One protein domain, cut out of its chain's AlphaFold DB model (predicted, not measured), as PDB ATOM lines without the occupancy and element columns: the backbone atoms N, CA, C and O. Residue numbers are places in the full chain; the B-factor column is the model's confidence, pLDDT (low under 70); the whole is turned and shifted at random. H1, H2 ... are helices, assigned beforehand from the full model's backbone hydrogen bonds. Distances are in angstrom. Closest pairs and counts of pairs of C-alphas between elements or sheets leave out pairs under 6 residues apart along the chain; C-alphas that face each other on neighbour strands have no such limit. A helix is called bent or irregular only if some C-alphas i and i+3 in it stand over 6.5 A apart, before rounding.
ATOM      1  N   ALA A  13     279.820 152.605 179.337       52.38
ATOM      2  CA  ALA A  13     279.338 153.628 180.269       52.38
ATOM      3  C   ALA A  13     277.941 153.298 180.831       52.38
ATOM      4  O   ALA A  13     277.651 153.561 181.995       52.38
ATOM      5  N   ARG A  14     277.086 152.658 180.024       58.25
ATOM      6  CA  ARG A  14     275.741 152.228 180.437       58.25
ATOM      7  C   ARG A  14     275.774 151.028 181.378       58.25
ATOM      8  O   ARG A  14     275.065 151.031 182.378       58.25
ATOM      9  N   ALA A  15     276.621 150.038 181.088       60.09
ATOM     10  CA  ALA A  15     276.856 148.921 181.999       60.09
ATOM     11  C   ALA A  15     277.441 149.409 183.334       60.09
ATOM     12  O   ALA A  15     277.015 148.943 184.383       60.09
ATOM     13  N   ALA A  16     278.343 150.396 183.300       61.78
ATOM     14  CA  ALA A  16     278.886 151.016 184.506       61.78
ATOM     15  C   ALA A  16     277.811 151.751 185.327       61.78
ATOM     16  O   ALA A  16     277.799 151.630 186.547       61.78
ATOM     17  N   GLY A  17     276.881 152.461 184.677       61.81
ATOM     18  CA  GLY A  17     275.774 153.140 185.357       61.81
ATOM     19  C   GLY A  17     274.767 152.183 186.007       61.81
ATOM     20  O   GLY A  17     274.344 152.418 187.137       61.81
ATOM     21  N   LEU A  18     274.414 151.089 185.323       65.12
ATOM     22  CA  LEU A  18     273.535 150.049 185.871       65.12
ATOM     23  C   LEU A  18     274.218 149.272 187.003       65.12
ATOM     24  O   LEU A  18     273.580 149.009 188.019       65.12
ATOM     25  N   ALA A  19     275.508 148.954 186.848       64.31
ATOM     26  CA  ALA A  19     276.306 148.354 187.910       64.31
ATOM     27  C   ALA A  19     276.309 149.264 189.144       64.31
ATOM     28  O   ALA A  19     275.752 148.874 190.156       64.31
ATOM     29  N   ALA A  20     276.766 150.514 189.033       66.31
ATOM     30  CA  ALA A  20     276.858 151.444 190.164       66.31
ATOM     31  C   ALA A  20     275.545 151.636 190.953       66.31
ATOM     32  O   ALA A  20     275.577 151.934 192.144       66.31
ATOM     33  N   LEU A  21     274.382 151.474 190.316       62.12
ATOM     34  CA  LEU A  21     273.091 151.564 190.998       62.12
ATOM     35  C   LEU A  21     272.714 150.285 191.750       62.12
ATOM     36  O   LEU A  21     272.183 150.346 192.860       62.12
ATOM     37  N   LEU A  22     272.977 149.122 191.166       64.00
ATOM     38  CA  LEU A  22     272.726 147.865 191.863       64.00
ATOM     39  C   LEU A  22     273.666 147.705 193.073       64.00
ATOM     40  O   LEU A  22     273.324 147.046 194.044       64.00
ATOM     41  N   ASP A  23     274.779 148.432 193.075       62.56
ATOM     42  CA  ASP A  23     275.743 148.524 194.179       62.56
ATOM     43  C   ASP A  23     275.198 149.380 195.311       62.56
ATOM     44  O   ASP A  23     275.333 149.037 196.478       62.56
ATOM     45  N   ALA A  24     274.517 150.473 194.963       60.75
ATOM     46  CA  ALA A  24     273.841 151.329 195.929       60.75
ATOM     47  C   ALA A  24     272.654 150.628 196.617       60.75
ATOM     48  O   ALA A  24     272.207 151.077 197.668       60.75
ATOM     49  N   THR A  25     272.143 149.536 196.037       57.03
ATOM     50  CA  THR A  25     271.037 148.737 196.598       57.03
ATOM     51  C   THR A  25     271.501 147.455 197.302       57.03
ATOM     52  O   THR A  25     270.693 146.822 197.980       57.03
ATOM     53  N   ASP A  26     272.787 147.103 197.201       61.22
ATOM     54  CA  ASP A  26     273.431 145.986 197.901       61.22
ATOM     55  C   ASP A  26     274.813 146.429 198.435       61.22
ATOM     56  O   ASP A  26     275.835 146.250 197.759       61.22
ATOM     57  N   PRO A  27     274.873 147.049 199.632       57.84
ATOM     58  CA  PRO A  27     276.112 147.621 200.161       57.84
ATOM     59  C   PRO A  27     277.197 146.560 200.407       57.84
ATOM     60  O   PRO A  27     278.375 146.842 200.206       57.84
ATOM     61  N   ALA A  28     276.819 145.318 200.732       56.97
ATOM     62  CA  ALA A  28     277.768 144.215 200.898       56.97
ATOM     63  C   ALA A  28     278.482 143.869 199.575       56.97
ATOM     64  O   ALA A  28     279.686 143.615 199.547       56.97
ATOM     65  N   ALA A  29     277.769 143.948 198.448       55.47
ATOM     66  CA  ALA A  29     278.350 143.754 197.124       55.47
ATOM     67  C   ALA A  29     279.286 144.902 196.692       55.47
ATOM     68  O   ALA A  29     280.131 144.718 195.806       55.47
ATOM     69  N   ALA A  30     279.125 146.112 197.241       57.50
ATOM     70  CA  ALA A  30     280.012 147.245 196.967       57.50
ATOM     71  C   ALA A  30     281.408 147.029 197.587       57.50
ATOM     72  O   ALA A  30     282.417 147.173 196.887       57.50
ATOM     73  N   ASP A  31     281.462 146.572 198.840       58.41
ATOM     74  CA  ASP A  31     282.711 146.304 199.569       58.41
ATOM     75  C   ASP A  31     283.521 145.155 198.947       58.41
ATOM     76  O   ASP A  31     284.739 145.251 198.758       58.41
ATOM     77  N   GLU A  32     282.846 144.086 198.511       54.69
ATOM     78  CA  GLU A  32     283.498 142.967 197.820       54.69
ATOM     79  C   GLU A  32     284.207 143.403 196.529       54.69
ATOM     80  O   GLU A  32     285.274 142.882 196.183       54.69
ATOM     81  N   ARG A  33     283.655 144.389 195.813       57.25
ATOM     82  CA  ARG A  33     284.248 144.901 194.571       57.25
ATOM     83  C   ARG A  33     285.402 145.844 194.782       57.25
ATOM     84  O   ARG A  33     286.334 145.765 193.983       57.25
ATOM     85  N   ALA A  34     285.378 146.674 195.821       59.06
ATOM     86  CA  ALA A  34     286.560 147.436 196.208       59.06
ATOM     87  C   ALA A  34     287.740 146.469 196.427       59.06
ATOM     88  O   ALA A  34     288.786 146.617 195.791       59.06
ATOM     89  N   GLY A  35     287.507 145.372 197.159       60.12
ATOM     90  CA  GLY A  35     288.515 144.333 197.380       60.12
ATOM     91  C   GLY A  35     288.911 143.544 196.121       60.12
ATOM     92  O   GLY A  35     290.073 143.174 195.947       60.12
ATOM     93  N   ILE A  36     287.985 143.236 195.204       57.06
ATOM     94  CA  ILE A  36     288.318 142.552 193.933       57.06
ATOM     95  C   ILE A  36     289.099 143.477 192.987       57.06
ATOM     96  O   ILE A  36     290.078 143.031 192.381       57.06
ATOM     97  N   ALA A  37     288.698 144.743 192.860       54.25
ATOM     98  CA  ALA A  37     289.372 145.729 192.023       54.25
ATOM     99  C   ALA A  37     290.799 145.980 192.519       54.25
ATOM    100  O   ALA A  37     291.733 145.932 191.721       54.25
ATOM    101  N   GLU A  38     290.986 146.144 193.829       61.81
ATOM    102  CA  GLU A  38     292.302 146.294 194.452       61.81
ATOM    103  C   GLU A  38     293.207 145.090 194.153       61.81
ATOM    104  O   GLU A  38     294.290 145.255 193.588       61.81
ATOM    105  N   ARG A  39     292.714 143.860 194.354       72.56
ATOM    106  CA  ARG A  39     293.446 142.623 194.005       72.56
ATOM    107  C   ARG A  39     293.773 142.511 192.512       72.56
ATOM    108  O   ARG A  39     294.800 141.932 192.146       72.56
ATOM    109  N   HIS A  40     292.920 143.039 191.634       67.75
ATOM    110  CA  HIS A  40     293.165 143.072 190.192       67.75
ATOM    111  C   HIS A  40     294.237 144.108 189.820       67.75
ATOM    112  O   HIS A  40     295.141 143.800 189.040       67.75
ATOM    113  N   PHE A  41     294.187 145.308 190.404       66.12
ATOM    114  CA  PHE A  41     295.219 146.329 190.223       66.12
ATOM    115  C   PHE A  41     296.571 145.869 190.774       66.12
ATOM    116  O   PHE A  41     297.586 146.051 190.104       66.12
ATOM    117  N   GLU A  42     296.600 145.190 191.921       65.25
ATOM    118  CA  GLU A  42     297.816 144.583 192.464       65.25
ATOM    119  C   GLU A  42     298.386 143.497 191.546       65.25
ATOM    120  O   GLU A  42     299.585 143.508 191.254       65.25
ATOM    121  N   ARG A  43     297.545 142.593 191.022       67.31
ATOM    122  CA  ARG A  43     297.976 141.584 190.039       67.31
ATOM    123  C   ARG A  43     298.524 142.219 188.766       67.31
ATOM    124  O   ARG A  43     299.584 141.813 188.295       67.31
ATOM    125  N   ALA A  44     297.851 143.235 188.232       65.81
ATOM    126  CA  ALA A  44     298.302 143.952 187.043       65.81
ATOM    127  C   ALA A  44     299.630 144.692 187.290       65.81
ATOM    128  O   ALA A  44     300.509 144.703 186.425       65.81
ATOM    129  N   ARG A  45     299.815 145.261 188.488       65.31
ATOM    130  CA  ARG A  45     301.056 145.933 188.898       65.31
ATOM    131  C   ARG A  45     302.215 144.942 189.031       65.31
ATOM    132  O   ARG A  45     303.286 145.209 188.491       65.31
ATOM    133  N   ARG A  46     301.988 143.781 189.661       65.94
ATOM    134  CA  ARG A  46     302.980 142.693 189.784       65.94
ATOM    135  C   ARG A  46     303.355 142.105 188.421       65.94
ATOM    136  O   ARG A  46     304.538 141.960 188.132       65.94
ATOM    137  N   ALA A  47     302.381 141.876 187.538       62.78
ATOM    138  CA  ALA A  47     302.631 141.398 186.175       62.78
ATOM    139  C   ALA A  47     303.442 142.407 185.339       62.78
ATOM    140  O   ALA A  47     304.328 142.020 184.580       62.78
ATOM    141  N   ARG A  48     303.186 143.712 185.502       60.09
ATOM    142  CA  ARG A  48     303.930 144.777 184.808       60.09
ATOM    143  C   ARG A  48     305.348 144.966 185.356       60.09
ATOM    144  O   ARG A  48     306.234 145.321 184.583       60.09
ATOM    145  N   HIS A  80     262.672 124.497 191.308       88.75
ATOM    146  CA  HIS A  80     261.790 124.397 192.462       88.75
ATOM    147  C   HIS A  80     260.490 123.704 192.056       88.75
ATOM    148  O   HIS A  80     259.834 124.092 191.087       88.75
ATOM    149  N   ALA A  81     260.113 122.663 192.800       85.12
ATOM    150  CA  ALA A  81     258.955 121.826 192.481       85.12
ATOM    151  C   ALA A  81     257.598 122.461 192.852       85.12
ATOM    152  O   ALA A  81     256.564 122.034 192.350       85.12
ATOM    153  N   ALA A  82     257.601 123.467 193.723       84.12
ATOM    154  CA  ALA A  82     256.421 124.126 194.284       84.12
ATOM    155  C   ALA A  82     256.650 125.654 194.312       84.12
ATOM    156  O   ALA A  82     257.811 126.076 194.292       84.12
ATOM    157  N   PRO A  83     255.603 126.503 194.365       83.00
ATOM    158  CA  PRO A  83     254.192 126.191 194.651       83.00
ATOM    159  C   PRO A  83     253.311 125.862 193.435       83.00
ATOM    160  O   PRO A  83     252.189 125.388 193.601       83.00
ATOM    161  N   THR A  84     253.775 126.112 192.214       86.12
ATOM    162  CA  THR A  84     253.010 125.890 190.977       86.12
ATOM    163  C   THR A  84     253.539 124.689 190.196       86.12
ATOM    164  O   THR A  84     254.577 124.119 190.526       86.12
ATOM    165  N   ARG A  85     252.850 124.311 189.114       86.62
ATOM    166  CA  ARG A  85     253.324 123.259 188.198       86.62
ATOM    167  C   ARG A  85     254.480 123.703 187.295       86.62
ATOM    168  O   ARG A  85     255.107 122.840 186.691       86.62
ATOM    169  N   SER A  86     254.738 125.009 187.174       89.62
ATOM    170  CA  SER A  86     255.794 125.524 186.301       89.62
ATOM    171  C   SER A  86     257.079 125.779 187.093       89.62
ATOM    172  O   SER A  86     257.096 126.679 187.940       89.62
ATOM    173  N   PRO A  87     258.181 125.055 186.820       91.62
ATOM    174  CA  PRO A  87     259.445 125.267 187.520       91.62
ATOM    175  C   PRO A  87     260.038 126.658 187.271       91.62
ATOM    176  O   PRO A  87     260.643 127.225 188.176       91.62
ATOM    177  N   VAL A  88     259.815 127.244 186.088       92.81
ATOM    178  CA  VAL A  88     260.264 128.608 185.761       92.81
ATOM    179  C   VAL A  88     259.568 129.628 186.660       92.81
ATOM    180  O   VAL A  88     260.218 130.494 187.246       92.81
ATOM    181  N   LEU A  89     258.249 129.506 186.826       91.38
ATOM    182  CA  LEU A  89     257.500 130.390 187.715       91.38
ATOM    183  C   LEU A  89     257.883 130.171 189.182       91.38
ATOM    184  O   LEU A  89     258.023 131.133 189.932       91.38
ATOM    185  N   ASN A  90     258.109 128.923 189.588       91.81
ATOM    186  CA  ASN A  90     258.542 128.609 190.947       91.81
ATOM    187  C   ASN A  90     259.921 129.200 191.264       91.81
ATOM    188  O   ASN A  90     260.111 129.716 192.361       91.81
ATOM    189  N   ALA A  91     260.851 129.191 190.306       93.56
ATOM    190  CA  ALA A  91     262.157 129.833 190.445       93.56
ATOM    191  C   ALA A  91     262.048 131.345 190.661       93.56
ATOM    192  O   ALA A  91     262.713 131.904 191.530       93.56
ATOM    193  N   PHE A  92     261.140 132.000 189.938       93.44
ATOM    194  CA  PHE A  92     260.834 133.410 190.155       93.44
ATOM    195  C   PHE A  92     260.226 133.674 191.542       93.44
ATOM    196  O   PHE A  92     260.659 134.582 192.251       93.44
ATOM    197  N   LEU A  93     259.236 132.873 191.946       91.44
ATOM    198  CA  LEU A  93     258.536 133.030 193.224       91.44
ATOM    199  C   LEU A  93     259.419 132.710 194.435       91.44
ATOM    200  O   LEU A  93     259.236 133.311 195.491       91.44
ATOM    201  N   ASN A  94     260.374 131.787 194.301       91.44
ATOM    202  CA  ASN A  94     261.283 131.427 195.386       91.44
ATOM    203  C   ASN A  94     262.133 132.626 195.841       91.44
ATOM    204  O   ASN A  94     262.290 132.840 197.041       91.44
ATOM    205  N   GLU A  95     262.590 133.457 194.903       91.00
ATOM    206  CA  GLU A  95     263.382 134.659 195.203       91.00
ATOM    207  C   GLU A  95     262.572 135.798 195.842       91.00
ATOM    208  O   GLU A  95     263.143 136.678 196.484       91.00
ATOM    209  N   LEU A  96     261.240 135.786 195.710       83.50
ATOM    210  CA  LEU A  96     260.349 136.790 196.313       83.50
ATOM    211  C   LEU A  96     260.010 136.508 197.785       83.50
ATOM    212  O   LEU A  96     259.426 137.360 198.456       83.50
ATOM    213  N   GLY A  97     260.379 135.337 198.308       77.19
ATOM    214  CA  GLY A  97     260.257 135.011 199.730       77.19
ATOM    215  C   GLY A  97     258.882 134.500 200.181       77.19
ATOM    216  O   GLY A  97     258.095 133.968 199.401       77.19
ATOM    217  N   ALA A  98     258.625 134.591 201.492       59.69
ATOM    218  CA  ALA A  98     257.641 133.785 202.233       59.69
ATOM    219  C   ALA A  98     256.175 133.912 201.771       59.69
ATOM    220  O   ALA A  98     255.420 132.953 201.876       59.69
ATOM    221  N   GLU A  99     255.777 135.038 201.184       64.88
ATOM    222  CA  GLU A  99     254.408 135.288 200.703       64.88
ATOM    223  C   GLU A  99     254.187 134.873 199.226       64.88
ATOM    224  O   GLU A  99     253.368 135.435 198.492       64.88
ATOM    225  N   ARG A 100     254.955 133.890 198.759       66.12
ATOM    226  CA  ARG A 100     254.923 133.327 197.399       66.12
ATOM    227  C   ARG A 100     253.587 132.689 197.005       66.12
ATOM    228  O   ARG A 100     253.198 132.775 195.844       66.12
ATOM    229  N   GLU A 101     252.855 132.124 197.962       61.19
ATOM    230  CA  GLU A 101     251.535 131.508 197.733       61.19
ATOM    231  C   GLU A 101     250.424 132.542 197.499       61.19
ATOM    232  O   GLU A 101     249.412 132.242 196.870       61.19
ATOM    233  N   ALA A 102     250.620 133.783 197.960       68.12
ATOM    234  CA  ALA A 102     249.631 134.844 197.807       68.12
ATOM    235  C   ALA A 102     249.655 135.480 196.409       68.12
ATOM    236  O   ALA A 102     248.653 136.065 195.996       68.12
ATOM    237  N   LEU A 103     250.779 135.393 195.685       78.62
ATOM    238  CA  LEU A 103     250.982 136.092 194.412       78.62
ATOM    239  C   LEU A 103     250.293 135.407 193.232       78.62
ATOM    240  O   LEU A 103     249.763 136.092 192.361       78.62
ATOM    241  N   VAL A 104     250.303 134.074 193.191       80.06
ATOM    242  CA  VAL A 104     249.751 133.299 192.076       80.06
ATOM    243  C   VAL A 104     249.089 132.029 192.617       80.06
ATOM    244  O   VAL A 104     249.692 131.353 193.450       80.06
ATOM    245  N   PRO A 105     247.875 131.661 192.161       78.44
ATOM    246  CA  PRO A 105     247.237 130.423 192.596       78.44
ATOM    247  C   PRO A 105     248.056 129.189 192.184       78.44
ATOM    248  O   PRO A 105     248.596 129.128 191.082       78.44
ATOM    249  N   ALA A 106     248.068 128.150 193.024       77.56
ATOM    250  CA  ALA A 106     248.803 126.905 192.751       77.56
ATOM    251  C   ALA A 106     248.386 126.217 191.430       77.56
ATOM    252  O   ALA A 106     249.198 125.568 190.769       77.56
ATOM    253  N   ASN A 107     247.126 126.399 191.014       77.81
ATOM    254  CA  ASN A 107     246.548 125.825 189.793       77.81
ATOM    255  C   ASN A 107     246.764 126.683 188.536       77.81
ATOM    256  O   ASN A 107     246.063 126.500 187.541       77.81
ATOM    257  N   VAL A 108     247.688 127.645 188.569       81.44
ATOM    258  CA  VAL A 108     247.938 128.507 187.416       81.44
ATOM    259  C   VAL A 108     248.471 127.709 186.223       81.44
ATOM    260  O   VAL A 108     249.333 126.835 186.361       81.44
ATOM    261  N   HIS A 109     247.958 128.017 185.034       74.62
ATOM    262  CA  HIS A 109     248.418 127.419 183.788       74.62
ATOM    263  C   HIS A 109     249.381 128.364 183.069       74.62
ATOM    264  O   HIS A 109     249.022 129.482 182.708       74.62
ATOM    265  N   VAL A 110     250.609 127.893 182.847       80.31
ATOM    266  CA  VAL A 110     251.602 128.547 181.989       80.31
ATOM    267  C   VAL A 110     251.560 127.852 180.631       80.31
ATOM    268  O   VAL A 110     251.753 126.643 180.549       80.31
ATOM    269  N   PHE A 111     251.264 128.610 179.574       69.94
ATOM    270  CA  PHE A 111     251.056 128.069 178.223       69.94
ATOM    271  C   PHE A 111     252.353 127.692 177.530       69.94
ATOM    272  O   PHE A 111     252.396 126.717 176.785       69.94
ATOM    273  N   ASP A 112     253.394 128.480 177.771       80.50
ATOM    274  CA  ASP A 112     254.698 128.290 177.169       80.50
ATOM    275  C   ASP A 112     255.785 128.760 178.139       80.50
ATOM    276  O   ASP A 112     255.901 129.944 178.462       80.50
ATOM    277  N   GLU A 113     256.576 127.806 178.629       80.38
ATOM    278  CA  GLU A 113     257.659 128.075 179.576       80.38
ATOM    279  C   GLU A 113     258.834 128.807 178.917       80.38
ATOM    280  O   GLU A 113     259.522 129.583 179.586       80.38
ATOM    281  N   HIS A 114     259.033 128.624 177.606       80.19
ATOM    282  CA  HIS A 114     260.136 129.248 176.869       80.19
ATOM    283  C   HIS A 114     259.935 130.757 176.726       80.19
ATOM    284  O   HIS A 114     260.880 131.542 176.817       80.19
ATOM    285  N   THR A 115     258.691 131.202 176.559       87.75
ATOM    286  CA  THR A 115     258.376 132.635 176.503       87.75
ATOM    287  C   THR A 115     258.165 133.258 177.878       87.75
ATOM    288  O   THR A 115     258.286 134.479 178.001       87.75
ATOM    289  N   LEU A 116     257.918 132.461 178.924       91.12
ATOM    290  CA  LEU A 116     257.701 132.975 180.275       91.12
ATOM    291  C   LEU A 116     258.950 133.662 180.842       91.12
ATOM    292  O   LEU A 116     258.862 134.803 181.295       91.12
ATOM    293  N   ALA A 117     260.115 133.010 180.799       92.69
ATOM    294  CA  ALA A 117     261.336 133.557 181.397       92.69
ATOM    295  C   ALA A 117     261.724 134.944 180.830       92.69
ATOM    296  O   ALA A 117     261.900 135.873 181.623       92.69
ATOM    297  N   PRO A 118     261.762 135.171 179.499       93.31
ATOM    298  CA  PRO A 118     262.003 136.503 178.941       93.31
ATOM    299  C   PRO A 118     260.971 137.553 179.370       93.31
ATOM    300  O   PRO A 118     261.324 138.715 179.565       93.31
ATOM    301  N   ARG A 119     259.701 137.163 179.538       93.69
ATOM    302  CA  ARG A 119     258.635 138.073 179.988       93.69
ATOM    303  C   ARG A 119     258.789 138.466 181.451       93.69
ATOM    304  O   ARG A 119     258.576 139.629 181.778       93.69
ATOM    305  N   LEU A 120     259.208 137.540 182.310       94.56
ATOM    306  CA  LEU A 120     259.540 137.847 183.703       94.56
ATOM    307  C   LEU A 120     260.729 138.813 183.785       94.56
ATOM    308  O   LEU A 120     260.699 139.761 184.568       94.56
ATOM    309  N   VAL A 121     261.742 138.633 182.930       94.31
ATOM    310  CA  VAL A 121     262.875 139.569 182.837       94.31
ATOM    311  C   VAL A 121     262.428 140.948 182.339       94.31
ATOM    312  O   VAL A 121     262.926 141.951 182.841       94.31
ATOM    313  N   GLU A 122     261.474 141.032 181.407       94.50
ATOM    314  CA  GLU A 122     260.897 142.317 180.982       94.50
ATOM    315  C   GLU A 122     260.187 143.039 182.134       94.50
ATOM    316  O   GLU A 122     260.440 144.224 182.346       94.50
ATOM    317  N   ILE A 123     259.366 142.329 182.918       93.94
ATOM    318  CA  ILE A 123     258.722 142.900 184.113       93.94
ATOM    319  C   ILE A 123     259.790 143.428 185.075       93.94
ATOM    320  O   ILE A 123     259.711 144.566 185.532       93.94
ATOM    321  N   ALA A 124     260.828 142.636 185.349       93.38
ATOM    322  CA  ALA A 124     261.927 143.060 186.210       93.38
ATOM    323  C   ALA A 124     262.680 144.279 185.642       93.38
ATOM    324  O   ALA A 124     263.058 145.175 186.395       93.38
ATOM    325  N   ARG A 125     262.867 144.365 184.318       93.06
ATOM    326  CA  ARG A 125     263.484 145.524 183.653       93.06
ATOM    327  C   ARG A 125     262.679 146.800 183.884       93.06
ATOM    328  O   ARG A 125     263.273 147.830 184.195       93.06
ATOM    329  N   GLU A 126     261.355 146.743 183.757       92.44
ATOM    330  CA  GLU A 126     260.480 147.890 184.044       92.44
ATOM    331  C   GLU A 126     260.644 148.355 185.501       92.44
ATOM    332  O   GLU A 126     260.726 149.554 185.765       92.44
ATOM    333  N   ARG A 127     260.832 147.421 186.444       91.19
ATOM    334  CA  ARG A 127     261.129 147.754 187.848       91.19
ATOM    335  C   ARG A 127     262.476 148.420 188.039       91.19
ATOM    336  O   ARG A 127     262.568 149.366 188.814       91.19
ATOM    337  N   VAL A 128     263.502 147.986 187.311       89.69
ATOM    338  CA  VAL A 128     264.812 148.650 187.338       89.69
ATOM    339  C   VAL A 128     264.685 150.110 186.895       89.69
ATOM    340  O   VAL A 128     265.308 150.973 187.506       89.69
ATOM    341  N   VAL A 129     263.838 150.423 185.905       89.50
ATOM    342  CA  VAL A 129     263.548 151.820 185.523       89.50
ATOM    343  C   VAL A 129     262.952 152.596 186.702       89.50
ATOM    344  O   VAL A 129     263.447 153.675 187.021       89.50
ATOM    345  N   SER A 130     261.950 152.046 187.395       89.88
ATOM    346  CA  SER A 130     261.359 152.683 188.583       89.88
ATOM    347  C   SER A 130     262.373 152.882 189.717       89.88
ATOM    348  O   SER A 130     262.422 153.954 190.314       89.88
ATOM    349  N   MET A 131     263.227 151.888 189.980       90.88
ATOM    350  CA  MET A 131     264.311 151.993 190.965       90.88
ATOM    351  C   MET A 131     265.312 153.095 190.591       90.88
ATOM    352  O   MET A 131     265.700 153.890 191.442       90.88
ATOM    353  N   LEU A 132     265.702 153.180 189.313       86.56
ATOM    354  CA  LEU A 132     266.607 154.215 188.804       86.56
ATOM    355  C   LEU A 132     266.030 155.622 189.007       86.56
ATOM    356  O   LEU A 132     266.762 156.530 189.403       86.56
ATOM    357  N   LEU A 133     264.728 155.800 188.770       88.00
ATOM    358  CA  LEU A 133     264.043 157.068 189.024       88.00
ATOM    359  C   LEU A 133     264.023 157.411 190.519       88.00
ATOM    360  O   LEU A 133     264.335 158.544 190.877       88.00
ATOM    361  N   ALA A 134     263.730 156.437 191.386       86.81
ATOM    362  CA  ALA A 134     263.675 156.645 192.833       86.81
ATOM    363  C   ALA A 134     265.029 157.054 193.443       86.81
ATOM    364  O   ALA A 134     265.070 157.866 194.362       86.81
ATOM    365  N   VAL A 135     266.145 156.550 192.902       86.62
ATOM    366  CA  VAL A 135     267.515 156.887 193.350       86.62
ATOM    367  C   VAL A 135     268.063 158.144 192.639       86.62
ATOM    368  O   VAL A 135     269.237 158.486 192.765       86.62
ATOM    369  N   GLY A 136     267.238 158.858 191.864       84.56
ATOM    370  CA  GLY A 136     267.626 160.111 191.204       84.56
ATOM    371  C   GLY A 136     268.535 159.941 189.978       84.56
ATOM    372  O   GLY A 136     269.196 160.886 189.556       84.56
ATOM    373  N   ARG A 137     268.585 158.747 189.373       86.56
ATOM    374  CA  ARG A 137     269.359 158.445 188.151       86.56
ATOM    375  C   ARG A 137     268.473 158.519 186.904       86.56
ATOM    376  O   ARG A 137     268.362 157.559 186.138       86.56
ATOM    377  N   THR A 138     267.851 159.676 186.690       87.62
ATOM    378  CA  THR A 138     266.856 159.909 185.628       87.62
ATOM    379  C   THR A 138     267.390 159.647 184.223       87.62
ATOM    380  O   THR A 138     266.718 158.984 183.440       87.62
ATOM    381  N   ASP A 139     268.612 160.075 183.906       82.81
ATOM    382  CA  ASP A 139     269.177 159.916 182.557       82.81
ATOM    383  C   ASP A 139     269.351 158.442 182.171       82.81
ATOM    384  O   ASP A 139     269.066 158.027 181.042       82.81
ATOM    385  N   VAL A 140     269.781 157.624 183.136       83.56
ATOM    386  CA  VAL A 140     269.942 156.178 182.950       83.56
ATOM    387  C   VAL A 140     268.572 155.509 182.852       83.56
ATOM    388  O   VAL A 140     268.375 154.673 181.971       83.56
ATOM    389  N   ALA A 141     267.614 155.916 183.693       85.44
ATOM    390  CA  ALA A 141     266.241 155.418 183.650       85.44
ATOM    391  C   ALA A 141     265.575 155.675 182.292       85.44
ATOM    392  O   ALA A 141     265.045 154.750 181.682       85.44
ATOM    393  N   LEU A 142     265.651 156.911 181.788       86.88
ATOM    394  CA  LEU A 142     265.082 157.304 180.497       86.88
ATOM    395  C   LEU A 142     265.745 156.551 179.344       86.88
ATOM    396  O   LEU A 142     265.063 156.052 178.451       86.88
ATOM    397  N   THR A 143     267.069 156.408 179.391       84.94
ATOM    398  CA  THR A 143     267.809 155.642 178.385       84.94
ATOM    399  C   THR A 143     267.387 154.173 178.377       84.94
ATOM    400  O   THR A 143     267.206 153.593 177.307       84.94
ATOM    401  N   LEU A 144     267.222 153.563 179.555       84.06
ATOM    402  CA  LEU A 144     266.779 152.176 179.684       84.06
ATOM    403  C   LEU A 144     265.322 152.005 179.230       84.06
ATOM    404  O   LEU A 144     265.016 151.042 178.530       84.06
ATOM    405  N   ALA A 145     264.445 152.957 179.554       85.38
ATOM    406  CA  ALA A 145     263.046 152.963 179.128       85.38
ATOM    407  C   ALA A 145     262.888 153.068 177.600       85.38
ATOM    408  O   ALA A 145     261.959 152.497 177.032       85.38
ATOM    409  N   GLN A 146     263.816 153.747 176.919       87.06
ATOM    410  CA  GLN A 146     263.858 153.827 175.455       87.06
ATOM    411  C   GLN A 146     264.382 152.546 174.786       87.06
ATOM    412  O   GLN A 146     264.297 152.411 173.564       87.06
ATOM    413  N   MET A 147     264.941 151.596 175.545       83.50
ATOM    414  CA  MET A 147     265.430 150.350 174.962       83.50
ATOM    415  C   MET A 147     264.269 149.465 174.488       83.50
ATOM    416  O   MET A 147     263.259 149.341 175.191       83.50
ATOM    417  N   PRO A 148     264.432 148.753 173.354       87.25
ATOM    418  CA  PRO A 148     263.438 147.797 172.880       87.25
ATOM    419  C   PRO A 148     263.044 146.805 173.975       87.25
ATOM    420  O   PRO A 148     263.906 146.334 174.720       87.25
ATOM    421  N   ARG A 149     261.747 146.491 174.059       90.31
ATOM    422  CA  ARG A 149     261.216 145.508 175.012       90.31
ATOM    423  C   ARG A 149     261.909 144.157 174.857       90.31
ATOM    424  O   ARG A 149     262.182 143.716 173.736       90.31
ATOM    425  N   ILE A 150     262.140 143.476 175.973       90.25
ATOM    426  CA  ILE A 150     262.657 142.111 175.992       90.25
ATOM    427  C   ILE A 150     261.547 141.182 175.498       90.25
ATOM    428  O   ILE A 150     260.596 140.848 176.202       90.25
ATOM    429  N   ALA A 151     261.652 140.804 174.226       86.44
ATOM    430  CA  ALA A 151     260.668 139.960 173.557       86.44
ATOM    431  C   ALA A 151     261.067 138.477 173.507       86.44
ATOM    432  O   ALA A 151     260.217 137.634 173.240       86.44
ATOM    433  N   ASN A 152     262.348 138.157 173.715       90.62
ATOM    434  CA  ASN A 152     262.889 136.809 173.555       90.62
ATOM    435  C   ASN A 152     264.106 136.553 174.461       90.62
ATOM    436  O   ASN A 152     264.675 137.473 175.054       90.62
ATOM    437  N   GLU A 153     264.520 135.289 174.521       90.56
ATOM    438  CA  GLU A 153     265.641 134.784 175.328       90.56
ATOM    439  C   GLU A 153     266.963 135.495 175.013       90.56
ATOM    440  O   GLU A 153     267.728 135.847 175.911       90.56
ATOM    441  N   ARG A 154     267.226 135.798 173.735       89.88
ATOM    442  CA  ARG A 154     268.443 136.511 173.323       89.88
ATOM    443  C   ARG A 154     268.501 137.924 173.906       89.88
ATOM    444  O   ARG A 154     269.564 138.344 174.365       89.88
ATOM    445  N   ALA A 155     267.386 138.650 173.898       89.00
ATOM    446  CA  ALA A 155     267.298 139.973 174.508       89.00
ATOM    447  C   ALA A 155     267.445 139.893 176.037       89.00
ATOM    448  O   ALA A 155     268.212 140.668 176.612       89.00
ATOM    449  N   ALA A 156     266.795 138.915 176.677       90.88
ATOM    450  CA  ALA A 156     266.891 138.692 178.120       90.88
ATOM    451  C   ALA A 156     268.336 138.395 178.552       90.88
ATOM    452  O   ALA A 156     268.865 139.022 179.468       90.88
ATOM    453  N   ARG A 157     269.028 137.527 177.808       90.06
ATOM    454  CA  ARG A 157     270.450 137.219 177.988       90.06
ATOM    455  C   ARG A 157     271.330 138.461 177.901       90.06
ATOM    456  O   ARG A 157     272.237 138.630 178.711       90.06
ATOM    457  N   LEU A 158     271.112 139.319 176.902       88.81
ATOM    458  CA  LEU A 158     271.895 140.548 176.749       88.81
ATOM    459  C   LEU A 158     271.683 141.499 177.928       88.81
ATOM    460  O   LEU A 158     272.660 142.065 178.415       88.81
ATOM    461  N   PHE A 159     270.446 141.625 178.408       89.25
ATOM    462  CA  PHE A 159     270.130 142.411 179.595       89.25
ATOM    463  C   PHE A 159     270.818 141.848 180.848       89.25
ATOM    464  O   PHE A 159     271.560 142.561 181.519       89.25
ATOM    465  N   MET A 160     270.703 140.541 181.098       90.38
ATOM    466  CA  MET A 160     271.397 139.867 182.205       90.38
ATOM    467  C   MET A 160     272.918 140.030 182.137       90.38
ATOM    468  O   MET A 160     273.568 140.225 183.160       90.38
ATOM    469  N   ARG A 161     273.511 139.999 180.937       85.94
ATOM    470  CA  ARG A 161     274.956 140.215 180.765       85.94
ATOM    471  C   ARG A 161     275.411 141.601 181.210       85.94
ATOM    472  O   ARG A 161     276.545 141.729 181.658       85.94
ATOM    473  N   GLN A 162     274.562 142.622 181.109       79.56
ATOM    474  CA  GLN A 162     274.887 143.960 181.617       79.56
ATOM    475  C   GLN A 162     274.941 143.975 183.149       79.56
ATOM    476  O   GLN A 162     275.753 144.695 183.721       79.56
ATOM    477  N   ALA A 163     274.152 143.117 183.797       70.81
ATOM    478  CA  ALA A 163     274.143 142.934 185.242       70.81
ATOM    479  C   ALA A 163     275.272 142.019 185.772       70.81
ATOM    480  O   ALA A 163     275.385 141.831 186.975       70.81
ATOM    481  N   VAL A 164     276.153 141.470 184.922       65.50
ATOM    482  CA  VAL A 164     277.270 140.596 185.362       65.50
ATOM    483  C   VAL A 164     278.294 141.327 186.232       65.50
ATOM    484  O   VAL A 164     278.975 140.708 187.049       65.50
ATOM    485  N   HIS A 165     278.422 142.639 186.048       64.62
ATOM    486  CA  HIS A 165     279.346 143.478 186.818       64.62
ATOM    487  C   HIS A 165     278.781 143.914 188.173       64.62
ATOM    488  O   HIS A 165     279.485 144.534 188.972       64.62
ATOM    489  N   VAL A 166     277.523 143.566 188.425       66.44
ATOM    490  CA  VAL A 166     276.866 143.720 189.714       66.44
ATOM    491  C   VAL A 166     277.432 142.634 190.623       66.44
ATOM    492  O   VAL A 166     277.483 141.468 190.237       66.44
ATOM    493  N   GLY A 167     277.949 143.005 191.787       67.38
ATOM    494  CA  GLY A 167     278.426 142.075 192.804       67.38
ATOM    495  C   GLY A 167     277.261 141.326 193.456       67.38
ATOM    496  O   GLY A 167     276.114 141.436 193.019       67.38
ATOM    497  N   GLY A 168     277.557 140.539 194.489       83.00
ATOM    498  CA  GLY A 168     276.527 139.839 195.256       83.00
ATOM    499  C   GLY A 168     275.727 138.810 194.448       83.00
ATOM    500  O   GLY A 168     276.195 138.244 193.448       83.00
ATOM    501  N   ASP A 169     274.494 138.566 194.896       86.38
ATOM    502  CA  ASP A 169     273.643 137.480 194.398       86.38
ATOM    503  C   ASP A 169     273.268 137.621 192.927       86.38
ATOM    504  O   ASP A 169     273.257 136.638 192.185       86.38
ATOM    505  N   LEU A 170     273.001 138.846 192.476       87.19
ATOM    506  CA  LEU A 170     272.621 139.094 191.091       87.19
ATOM    507  C   LEU A 170     273.785 138.777 190.133       87.19
ATOM    508  O   LEU A 170     273.605 138.128 189.095       87.19
ATOM    509  N   GLY A 171     275.002 139.162 190.520       86.38
ATOM    510  CA  GLY A 171     276.226 138.795 189.815       86.38
ATOM    511  C   GLY A 171     276.471 137.293 189.785       86.38
ATOM    512  O   GLY A 171     276.914 136.752 188.772       86.38
ATOM    513  N   ALA A 172     276.189 136.596 190.882       88.94
ATOM    514  CA  ALA A 172     276.354 135.150 190.945       88.94
ATOM    515  C   ALA A 172     275.377 134.423 190.009       88.94
ATOM    516  O   ALA A 172     275.818 133.620 189.187       88.94
ATOM    517  N   ILE A 173     274.090 134.795 190.014       91.31
ATOM    518  CA  ILE A 173     273.074 134.214 189.118       91.31
ATOM    519  C   ILE A 173     273.458 134.411 187.642       91.31
ATOM    520  O   ILE A 173     273.374 133.486 186.829       91.31
ATOM    521  N   THR A 174     273.934 135.603 187.270       91.12
ATOM    522  CA  THR A 174     274.359 135.876 185.886       91.12
ATOM    523  C   THR A 174     275.623 135.100 185.490       91.12
ATOM    524  O   THR A 174     275.731 134.642 184.345       91.12
ATOM    525  N   ARG A 175     276.567 134.885 186.418       90.69
ATOM    526  CA  ARG A 175     277.737 134.014 186.201       90.69
ATOM    527  C   ARG A 175     277.338 132.552 186.027       90.69
ATOM    528  O   ARG A 175     277.897 131.891 185.147       90.69
ATOM    529  N   ASP A 176     276.373 132.065 186.799       91.69
ATOM    530  CA  ASP A 176     275.859 130.700 186.676       91.69
ATOM    531  C   ASP A 176     275.125 130.486 185.354       91.69
ATOM    532  O   ASP A 176     275.387 129.495 184.665       91.69
ATOM    533  N   TYR A 177     274.340 131.469 184.904       91.50
ATOM    534  CA  TYR A 177     273.769 131.463 183.558       91.50
ATOM    535  C   TYR A 177     274.863 131.389 182.476       91.50
ATOM    536  O   TYR A 177     274.818 130.550 181.576       91.50
ATOM    537  N   ALA A 178     275.900 132.229 182.566       89.69
ATOM    538  CA  ALA A 178     277.001 132.233 181.598       89.69
ATOM    539  C   ALA A 178     277.824 130.930 181.623       89.69
ATOM    540  O   ALA A 178     278.354 130.493 180.598       89.69
ATOM    541  N   ARG A 179     277.967 130.299 182.792       90.44
ATOM    542  CA  ARG A 179     278.600 128.983 182.950       90.44
ATOM    543  C   ARG A 179     277.751 127.891 182.300       90.44
ATOM    544  O   ARG A 179     278.314 127.084 181.565       90.44
ATOM    545  N   HIS A 180     276.437 127.898 182.519       90.69
ATOM    546  CA  HIS A 180     275.500 126.982 181.866       90.69
ATOM    547  C   HIS A 180     275.563 127.120 180.345       90.69
ATOM    548  O   HIS A 180     275.859 126.154 179.652       90.69
ATOM    549  N   TYR A 181     275.448 128.344 179.827       88.62
ATOM    550  CA  TYR A 181     275.480 128.596 178.387       88.62
ATOM    551  C   TYR A 181     276.774 128.136 177.699       88.62
ATOM    552  O   TYR A 181     276.736 127.623 176.582       88.62
ATOM    553  N   ARG A 182     277.927 128.286 178.369       88.25
ATOM    554  CA  ARG A 182     279.215 127.777 177.867       88.25
ATOM    555  C   ARG A 182     279.260 126.254 177.805       88.25
ATOM    556  O   ARG A 182     279.847 125.721 176.875       88.25
ATOM    557  N   ARG A 183     278.656 125.565 178.778       88.25
ATOM    558  CA  ARG A 183     278.578 124.095 178.787       88.25
ATOM    559  C   ARG A 183     277.635 123.576 177.706       88.25
ATOM    560  O   ARG A 183     277.961 122.592 177.058       88.25
ATOM    561  N   SER A 184     276.512 124.256 177.490       85.31
ATOM    562  CA  SER A 184     275.494 123.848 176.516       85.31
ATOM    563  C   SER A 184     275.828 124.218 175.064       85.31
ATOM    564  O   SER A 184     275.042 123.917 174.174       85.31
ATOM    565  N   GLY A 185     276.972 124.863 174.796       79.12
ATOM    566  CA  GLY A 185     277.446 125.090 173.425       79.12
ATOM    567  C   GLY A 185     276.720 126.196 172.656       79.12
ATOM    568  O   GLY A 185     276.663 126.148 171.436       79.12
ATOM    569  N   ALA A 186     276.202 127.206 173.356       74.12
ATOM    570  CA  ALA A 186     275.513 128.350 172.761       74.12
ATOM    571  C   ALA A 186     274.260 128.023 171.911       74.12
ATOM    572  O   ALA A 186     274.206 128.403 170.741       74.12
ATOM    573  N   PRO A 187     273.248 127.343 172.482       79.50
ATOM    574  CA  PRO A 187     272.061 126.942 171.733       79.50
ATOM    575  C   PRO A 187     271.204 128.141 171.302       79.50
ATOM    576  O   PRO A 187     271.155 129.168 171.984       79.50
ATOM    577  N   ASP A 188     270.478 127.976 170.190       76.94
ATOM    578  CA  ASP A 188     269.523 128.973 169.681       76.94
ATOM    579  C   ASP A 188     268.351 129.215 170.640       76.94
ATOM    580  O   ASP A 188     267.778 130.308 170.655       76.94
ATOM    581  N   ARG A 189     267.999 128.191 171.428       83.12
ATOM    582  CA  ARG A 189     266.969 128.244 172.464       83.12
ATOM    583  C   ARG A 189     267.510 127.788 173.804       83.12
ATOM    584  O   ARG A 189     268.276 126.828 173.885       83.12
ATOM    585  N   ASP A 190     267.066 128.464 174.844       86.31
ATOM    586  CA  ASP A 190     267.369 128.117 176.216       86.31
ATOM    587  C   ASP A 190     266.585 126.873 176.650       86.31
ATOM    588  O   ASP A 190     265.396 126.701 176.367       86.31
ATOM    589  N   ASP A 191     267.285 125.982 177.351       90.38
ATOM    590  CA  ASP A 191     266.664 124.846 178.020       90.38
ATOM    591  C   ASP A 191     265.922 125.296 179.290       90.38
ATOM    592  O   ASP A 191     266.041 126.430 179.764       90.38
ATOM    593  N   GLN A 192     265.148 124.384 179.878       91.00
ATOM    594  CA  GLN A 192     264.358 124.679 181.074       91.00
ATOM    595  C   GLN A 192     265.223 125.194 182.236       91.00
ATOM    596  O   GLN A 192     264.806 126.082 182.977       91.00
ATOM    597  N   ARG A 193     266.451 124.679 182.382       91.94
ATOM    598  CA  ARG A 193     267.374 125.123 183.431       91.94
ATOM    599  C   ARG A 193     267.816 126.567 183.203       91.94
ATOM    600  O   ARG A 193     267.786 127.353 184.146       91.94
ATOM    601  N   ALA A 194     268.190 126.931 181.979       92.19
ATOM    602  CA  ALA A 194     268.522 128.302 181.610       92.19
ATOM    603  C   ALA A 194     267.339 129.250 181.866       92.19
ATOM    604  O   ALA A 194     267.533 130.310 182.464       92.19
ATOM    605  N   ALA A 195     266.118 128.835 181.509       93.31
ATOM    606  CA  ALA A 195     264.898 129.590 181.786       93.31
ATOM    607  C   ALA A 195     264.667 129.796 183.296       93.31
ATOM    608  O   ALA A 195     264.345 130.905 183.723       93.31
ATOM    609  N   CYS A 196     264.906 128.777 184.126       94.19
ATOM    610  CA  CYS A 196     264.805 128.901 185.583       94.19
ATOM    611  C   CYS A 196     265.866 129.850 186.164       94.19
ATOM    612  O   CYS A 196     265.551 130.665 187.031       94.19
ATOM    613  N   ILE A 197     267.103 129.824 185.654       94.50
ATOM    614  CA  ILE A 197     268.151 130.773 186.069       94.50
ATOM    615  C   ILE A 197     267.750 132.217 185.703       94.50
ATOM    616  O   ILE A 197     267.904 133.123 186.524       94.50
ATOM    617  N   MET A 198     267.193 132.446 184.506       94.62
ATOM    618  CA  MET A 198     266.657 133.763 184.120       94.62
ATOM    619  C   MET A 198     265.508 134.215 185.027       94.62
ATOM    620  O   MET A 198     265.449 135.375 185.432       94.62
ATOM    621  N   ALA A 199     264.592 133.304 185.349       95.19
ATOM    622  CA  ALA A 199     263.458 133.593 186.216       95.19
ATOM    623  C   ALA A 199     263.908 133.930 187.644       95.19
ATOM    624  O   ALA A 199     263.413 134.887 188.228       95.19
ATOM    625  N   THR A 200     264.915 133.225 188.159       95.38
ATOM    626  CA  THR A 200     265.556 133.527 189.449       95.38
ATOM    627  C   THR A 200     266.157 134.935 189.437       95.38
ATOM    628  O   THR A 200     265.909 135.739 190.331       95.38
ATOM    629  N   PHE A 201     266.877 135.299 188.370       94.69
ATOM    630  CA  PHE A 201     267.408 136.656 188.200       94.69
ATOM    631  C   PHE A 201     266.302 137.725 188.234       94.69
ATOM    632  O   PHE A 201     266.429 138.734 188.931       94.69
ATOM    633  N   ALA A 202     265.202 137.500 187.512       95.00
ATOM    634  CA  ALA A 202     264.064 138.415 187.491       95.00
ATOM    635  C   ALA A 202     263.367 138.521 188.860       95.00
ATOM    636  O   ALA A 202     262.980 139.621 189.273       95.00
ATOM    637  N   GLY A 203     263.232 137.400 189.574       93.69
ATOM    638  CA  GLY A 203     262.658 137.343 190.917       93.69
ATOM    639  C   GLY A 203     263.496 138.143 191.906       93.69
ATOM    640  O   GLY A 203     262.966 138.995 192.618       93.69
ATOM    641  N   ARG A 204     264.824 137.980 191.857       93.06
ATOM    642  CA  ARG A 204     265.751 138.728 192.710       93.06
ATOM    643  C   ARG A 204     265.689 140.237 192.470       93.06
ATOM    644  O   ARG A 204     265.632 140.998 193.434       93.06
ATOM    645  N   LEU A 205     265.653 140.682 191.209       92.12
ATOM    646  CA  LEU A 205     265.464 142.104 190.880       92.12
ATOM    647  C   LEU A 205     264.136 142.646 191.413       92.12
ATOM    648  O   LEU A 205     264.085 143.752 191.945       92.12
ATOM    649  N   SER A 206     263.067 141.863 191.295       92.62
ATOM    650  CA  SER A 206     261.741 142.255 191.778       92.62
ATOM    651  C   SER A 206     261.706 142.355 193.308       92.62
ATOM    652  O   SER A 206     261.146 143.309 193.840       92.62
ATOM    653  N   ALA A 207     262.386 141.448 194.015       91.12
ATOM    654  CA  ALA A 207     262.551 141.515 195.466       91.12
ATOM    655  C   ALA A 207     263.378 142.739 195.906       91.12
ATOM    656  O   ALA A 207     263.067 143.377 196.910       91.12
ATOM    657  N   MET A 208     264.418 143.109 195.151       90.50
ATOM    658  CA  MET A 208     265.166 144.351 195.393       90.50
ATOM    659  C   MET A 208     264.289 145.589 195.172       90.50
ATOM    660  O   MET A 208     264.338 146.523 195.971       90.50
ATOM    661  N   ALA A 209     263.458 145.586 194.127       90.44
ATOM    662  CA  ALA A 209     262.514 146.665 193.864       90.44
ATOM    663  C   ALA A 209     261.476 146.807 194.987       90.44
ATOM    664  O   ALA A 209     261.212 147.925 195.415       90.44
ATOM    665  N   GLU A 210     260.932 145.700 195.504       91.06
ATOM    666  CA  GLU A 210     260.010 145.704 196.650       91.06
ATOM    667  C   GLU A 210     260.667 146.296 197.904       91.06
ATOM    668  O   GLU A 210     260.066 147.135 198.571       91.06
ATOM    669  N   LYS A 211     261.927 145.941 198.188       90.19
ATOM    670  CA  LYS A 211     262.683 146.514 199.315       90.19
ATOM    671  C   LYS A 211     262.914 148.020 199.177       90.19
ATOM    672  O   LYS A 211     262.885 148.724 200.180       90.19
ATOM    673  N   LEU A 212     263.174 148.504 197.961       89.88
ATOM    674  CA  LEU A 212     263.526 149.906 197.718       89.88
ATOM    675  C   LEU A 212     262.301 150.818 197.574       89.88
ATOM    676  O   LEU A 212     262.283 151.920 198.112       89.88
ATOM    677  N   LEU A 213     261.302 150.384 196.806       89.50
ATOM    678  CA  LEU A 213     260.128 151.186 196.457       89.50
ATOM    679  C   LEU A 213     258.973 150.951 197.445       89.50
ATOM    680  O   LEU A 213     258.141 151.832 197.645       89.50
ATOM    681  N   GLY A 214     258.928 149.786 198.093       88.69
ATOM    682  CA  GLY A 214     257.911 149.424 199.075       88.69
ATOM    683  C   GLY A 214     256.848 148.446 198.549       88.69
ATOM    684  O   GLY A 214     256.939 147.932 197.430       88.69
ATOM    685  N   PRO A 215     255.795 148.185 199.348       87.50
ATOM    686  CA  PRO A 215     254.886 147.050 199.153       87.50
ATOM    687  C   PRO A 215     253.986 147.149 197.910       87.50
ATOM    688  O   PRO A 215     253.452 146.139 197.455       87.50
ATOM    689  N   HIS A 216     253.824 148.336 197.318       87.88
ATOM    690  CA  HIS A 216     253.017 148.516 196.104       87.88
ATOM    691  C   HIS A 216     253.567 147.717 194.910       87.88
ATOM    692  O   HIS A 216     252.793 147.220 194.091       87.88
ATOM    693  N   VAL A 217     254.891 147.500 194.862       89.25
ATOM    694  CA  VAL A 217     255.551 146.667 193.844       89.25
ATOM    695  C   VAL A 217     254.948 145.268 193.805       89.25
ATOM    696  O   VAL A 217     254.767 144.704 192.727       89.25
ATOM    697  N   ARG A 218     254.578 144.723 194.968       88.00
ATOM    698  CA  ARG A 218     253.983 143.392 195.103       88.00
ATOM    699  C   ARG A 218     252.606 143.313 194.442       88.00
ATOM    700  O   ARG A 218     252.324 142.355 193.726       88.00
ATOM    701  N   ALA A 219     251.765 144.330 194.640       87.56
ATOM    702  CA  ALA A 219     250.434 144.402 194.034       87.56
ATOM    703  C   ALA A 219     250.515 144.529 192.506       87.56
ATOM    704  O   ALA A 219     249.801 143.841 191.776       87.56
ATOM    705  N   GLU A 220     251.430 145.359 192.009       90.25
ATOM    706  CA  GLU A 220     251.627 145.504 190.570       90.25
ATOM    707  C   GLU A 220     252.255 144.257 189.938       90.25
ATOM    708  O   GLU A 220     251.894 143.874 188.825       90.25
ATOM    709  N   LEU A 221     253.166 143.585 190.650       90.94
ATOM    710  CA  LEU A 221     253.733 142.315 190.214       90.94
ATOM    711  C   LEU A 221     252.657 141.232 190.125       90.94
ATOM    712  O   LEU A 221     252.612 140.509 189.133       90.94
ATOM    713  N   ARG A 222     251.757 141.155 191.111       89.44
ATOM    714  CA  ARG A 222     250.592 140.263 191.064       89.44
ATOM    715  C   ARG A 222     249.760 140.512 189.807       89.44
ATOM    716  O   ARG A 222     249.480 139.566 189.079       89.44
ATOM    717  N   ALA A 223     249.422 141.770 189.520       88.56
ATOM    718  CA  ALA A 223     248.648 142.126 188.331       88.56
ATOM    719  C   ALA A 223     249.378 141.755 187.025       88.56
ATOM    720  O   ALA A 223     248.761 141.250 186.087       88.56
ATOM    721  N   ALA A 224     250.697 141.962 186.958       89.50
ATOM    722  CA  ALA A 224     251.498 141.599 185.792       89.50
ATOM    723  C   ALA A 224     251.585 140.075 185.593       89.50
ATOM    724  O   ALA A 224     251.434 139.590 184.470       89.50
ATOM    725  N   LEU A 225     251.781 139.311 186.672       89.12
ATOM    726  CA  LEU A 225     251.784 137.847 186.633       89.12
ATOM    727  C   LEU A 225     250.419 137.307 186.216       89.12
ATOM    728  O   LEU A 225     250.358 136.460 185.331       89.12
ATOM    729  N   GLU A 226     249.337 137.854 186.771       87.38
ATOM    730  CA  GLU A 226     247.976 137.499 186.379       87.38
ATOM    731  C   GLU A 226     247.751 137.744 184.883       87.38
ATOM    732  O   GLU A 226     247.229 136.878 184.194       87.38
ATOM    733  N   GLN A 227     248.221 138.861 184.323       86.06
ATOM    734  CA  GLN A 227     248.125 139.097 182.878       86.06
ATOM    735  C   GLN A 227     248.927 138.089 182.045       86.06
ATOM    736  O   GLN A 227     248.473 137.690 180.969       86.06
ATOM    737  N   LEU A 228     250.111 137.678 182.509       84.81
ATOM    738  CA  LEU A 228     250.928 136.678 181.817       84.81
ATOM    739  C   LEU A 228     250.295 135.287 181.855       84.81
ATOM    740  O   LEU A 228     250.399 134.547 180.877       84.81
ATOM    741  N   THR A 229     249.617 134.941 182.948       80.44
ATOM    742  CA  THR A 229     249.041 133.608 183.144       80.44
ATOM    743  C   THR A 229     247.590 133.492 182.678       80.44
ATOM    744  O   THR A 229     247.179 132.437 182.208       80.44
ATOM    745  N   SER A 230     246.811 134.575 182.737       70.50
ATOM    746  CA  SER A 230     245.403 134.621 182.312       70.50
ATOM    747  C   SER A 230     245.239 134.810 180.803       70.50
ATOM    748  O   SER A 230     244.179 134.510 180.255       70.50
ATOM    749  N   ARG A 231     246.282 135.264 180.089       57.34
ATOM    750  CA  ARG A 231     246.267 135.375 178.616       57.34
ATOM    751  C   ARG A 231     246.190 134.040 177.881       57.34
ATOM    752  O   ARG A 231     245.964 134.048 176.674       57.34
ATOM    753  N   GLY A 232     246.288 132.917 178.584       47.31
ATOM    754  CA  GLY A 232     245.688 131.683 178.106       47.31
ATOM    755  C   GLY A 232     244.542 131.258 179.022       47.31
ATOM    756  O   GLY A 232     244.648 130.378 179.867       47.31
TER     757      GLY A 232
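This is residues 13 to 48 and 80 to 232 of the 271 residues of an uncharacterized protein of Sorangium cellulosum So0157-2 (UniProt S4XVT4). Two long helices, H5 and H9, run side by side as the core of a compact helical body; H3 and H8 pack along H9, H6 and H10 fold back from the ends of H5 and H9, and H7 meets H5 with its residues 153 to 156 alone, at a steep tilt of 43 degrees. H1 packs on H7 near one end, and H2 leads away as an arm whose residues 37 to 48 stick out. The class is all helix: 189 residues are printed, with ten named helices, H1 to H10 in order, and no named strand. The whole is compact, with a radius of gyration of the C-alphas of 17.1 A, and spans 60 by 40 by 32 A; without the free stretch it spans 44 by 41 by 30 A.

H1, residues 13 to 24, and H2, residues 27 to 48, only just touch, only at the corner, with 3 pairs of C-alphas within 8 A (closest Asp 23 and Ala 30, 5.3 A). With residues 15 to 19 H1 touches H7, residues 153 to 165, at a steep tilt of 65 degrees; the closest C-alphas are Ala 15 and Gln 162, 5.4 A. H3, residues 87 to 95, touches H9, residues 192 to 213, closest at C-alphas Phe 92 and Gly 203, 4.4 A. H4, residues 100 to 103, only just touches H10, residues 216 to 230, with 3 pairs within 8 A (closest C-alphas Leu 103 and Arg 222, 5.4 A). H5, residues 113 to 134, and H9 are the hubs, at a shallow tilt of 23 degrees, the same way, closest at C-alphas Val 121 and Ala 202, 4.9 A. With H10 they form a bundle, three helices side by side. H5 forms a hairpin with H6, residues 138 to 145 (C-alphas Val 129 and Ala 141, 4.9 A). H8, residues 168 to 183, forms one with H9 (C-alphas Tyr 177 and Ile 197, 6.2 A). Every O i to N i+4 pair is within hydrogen-bond range in H1, H6, H8, H9 and H10; H2 has 17 of 18, H3 4 of 5, H5 16 of 18 and H7 8 of 9, and H4 is too short for one.

H1 begins at C-alpha 13 (279.338, 153.628, 180.269). H2 is 31.9 A long, H5 32.1 A and H9 30.9 A. H7 is only just irregular, C-alphas 162 and 165 being 6.9 A apart. H10 ends at C-alpha 230 (245.403, 134.621, 182.312).

The C-alphas farthest apart, Arg 48 and Asn 107, are 60.6 A apart. Residues 49 to 79 are not printed; C-alphas 48 and 80 are 47.4 A apart across the cut. Of the links printed whole, none is long. Mean pLDDT of the printed part is 81.2; 47 residues are under 70, among them 13 to 38 and 40 to 48.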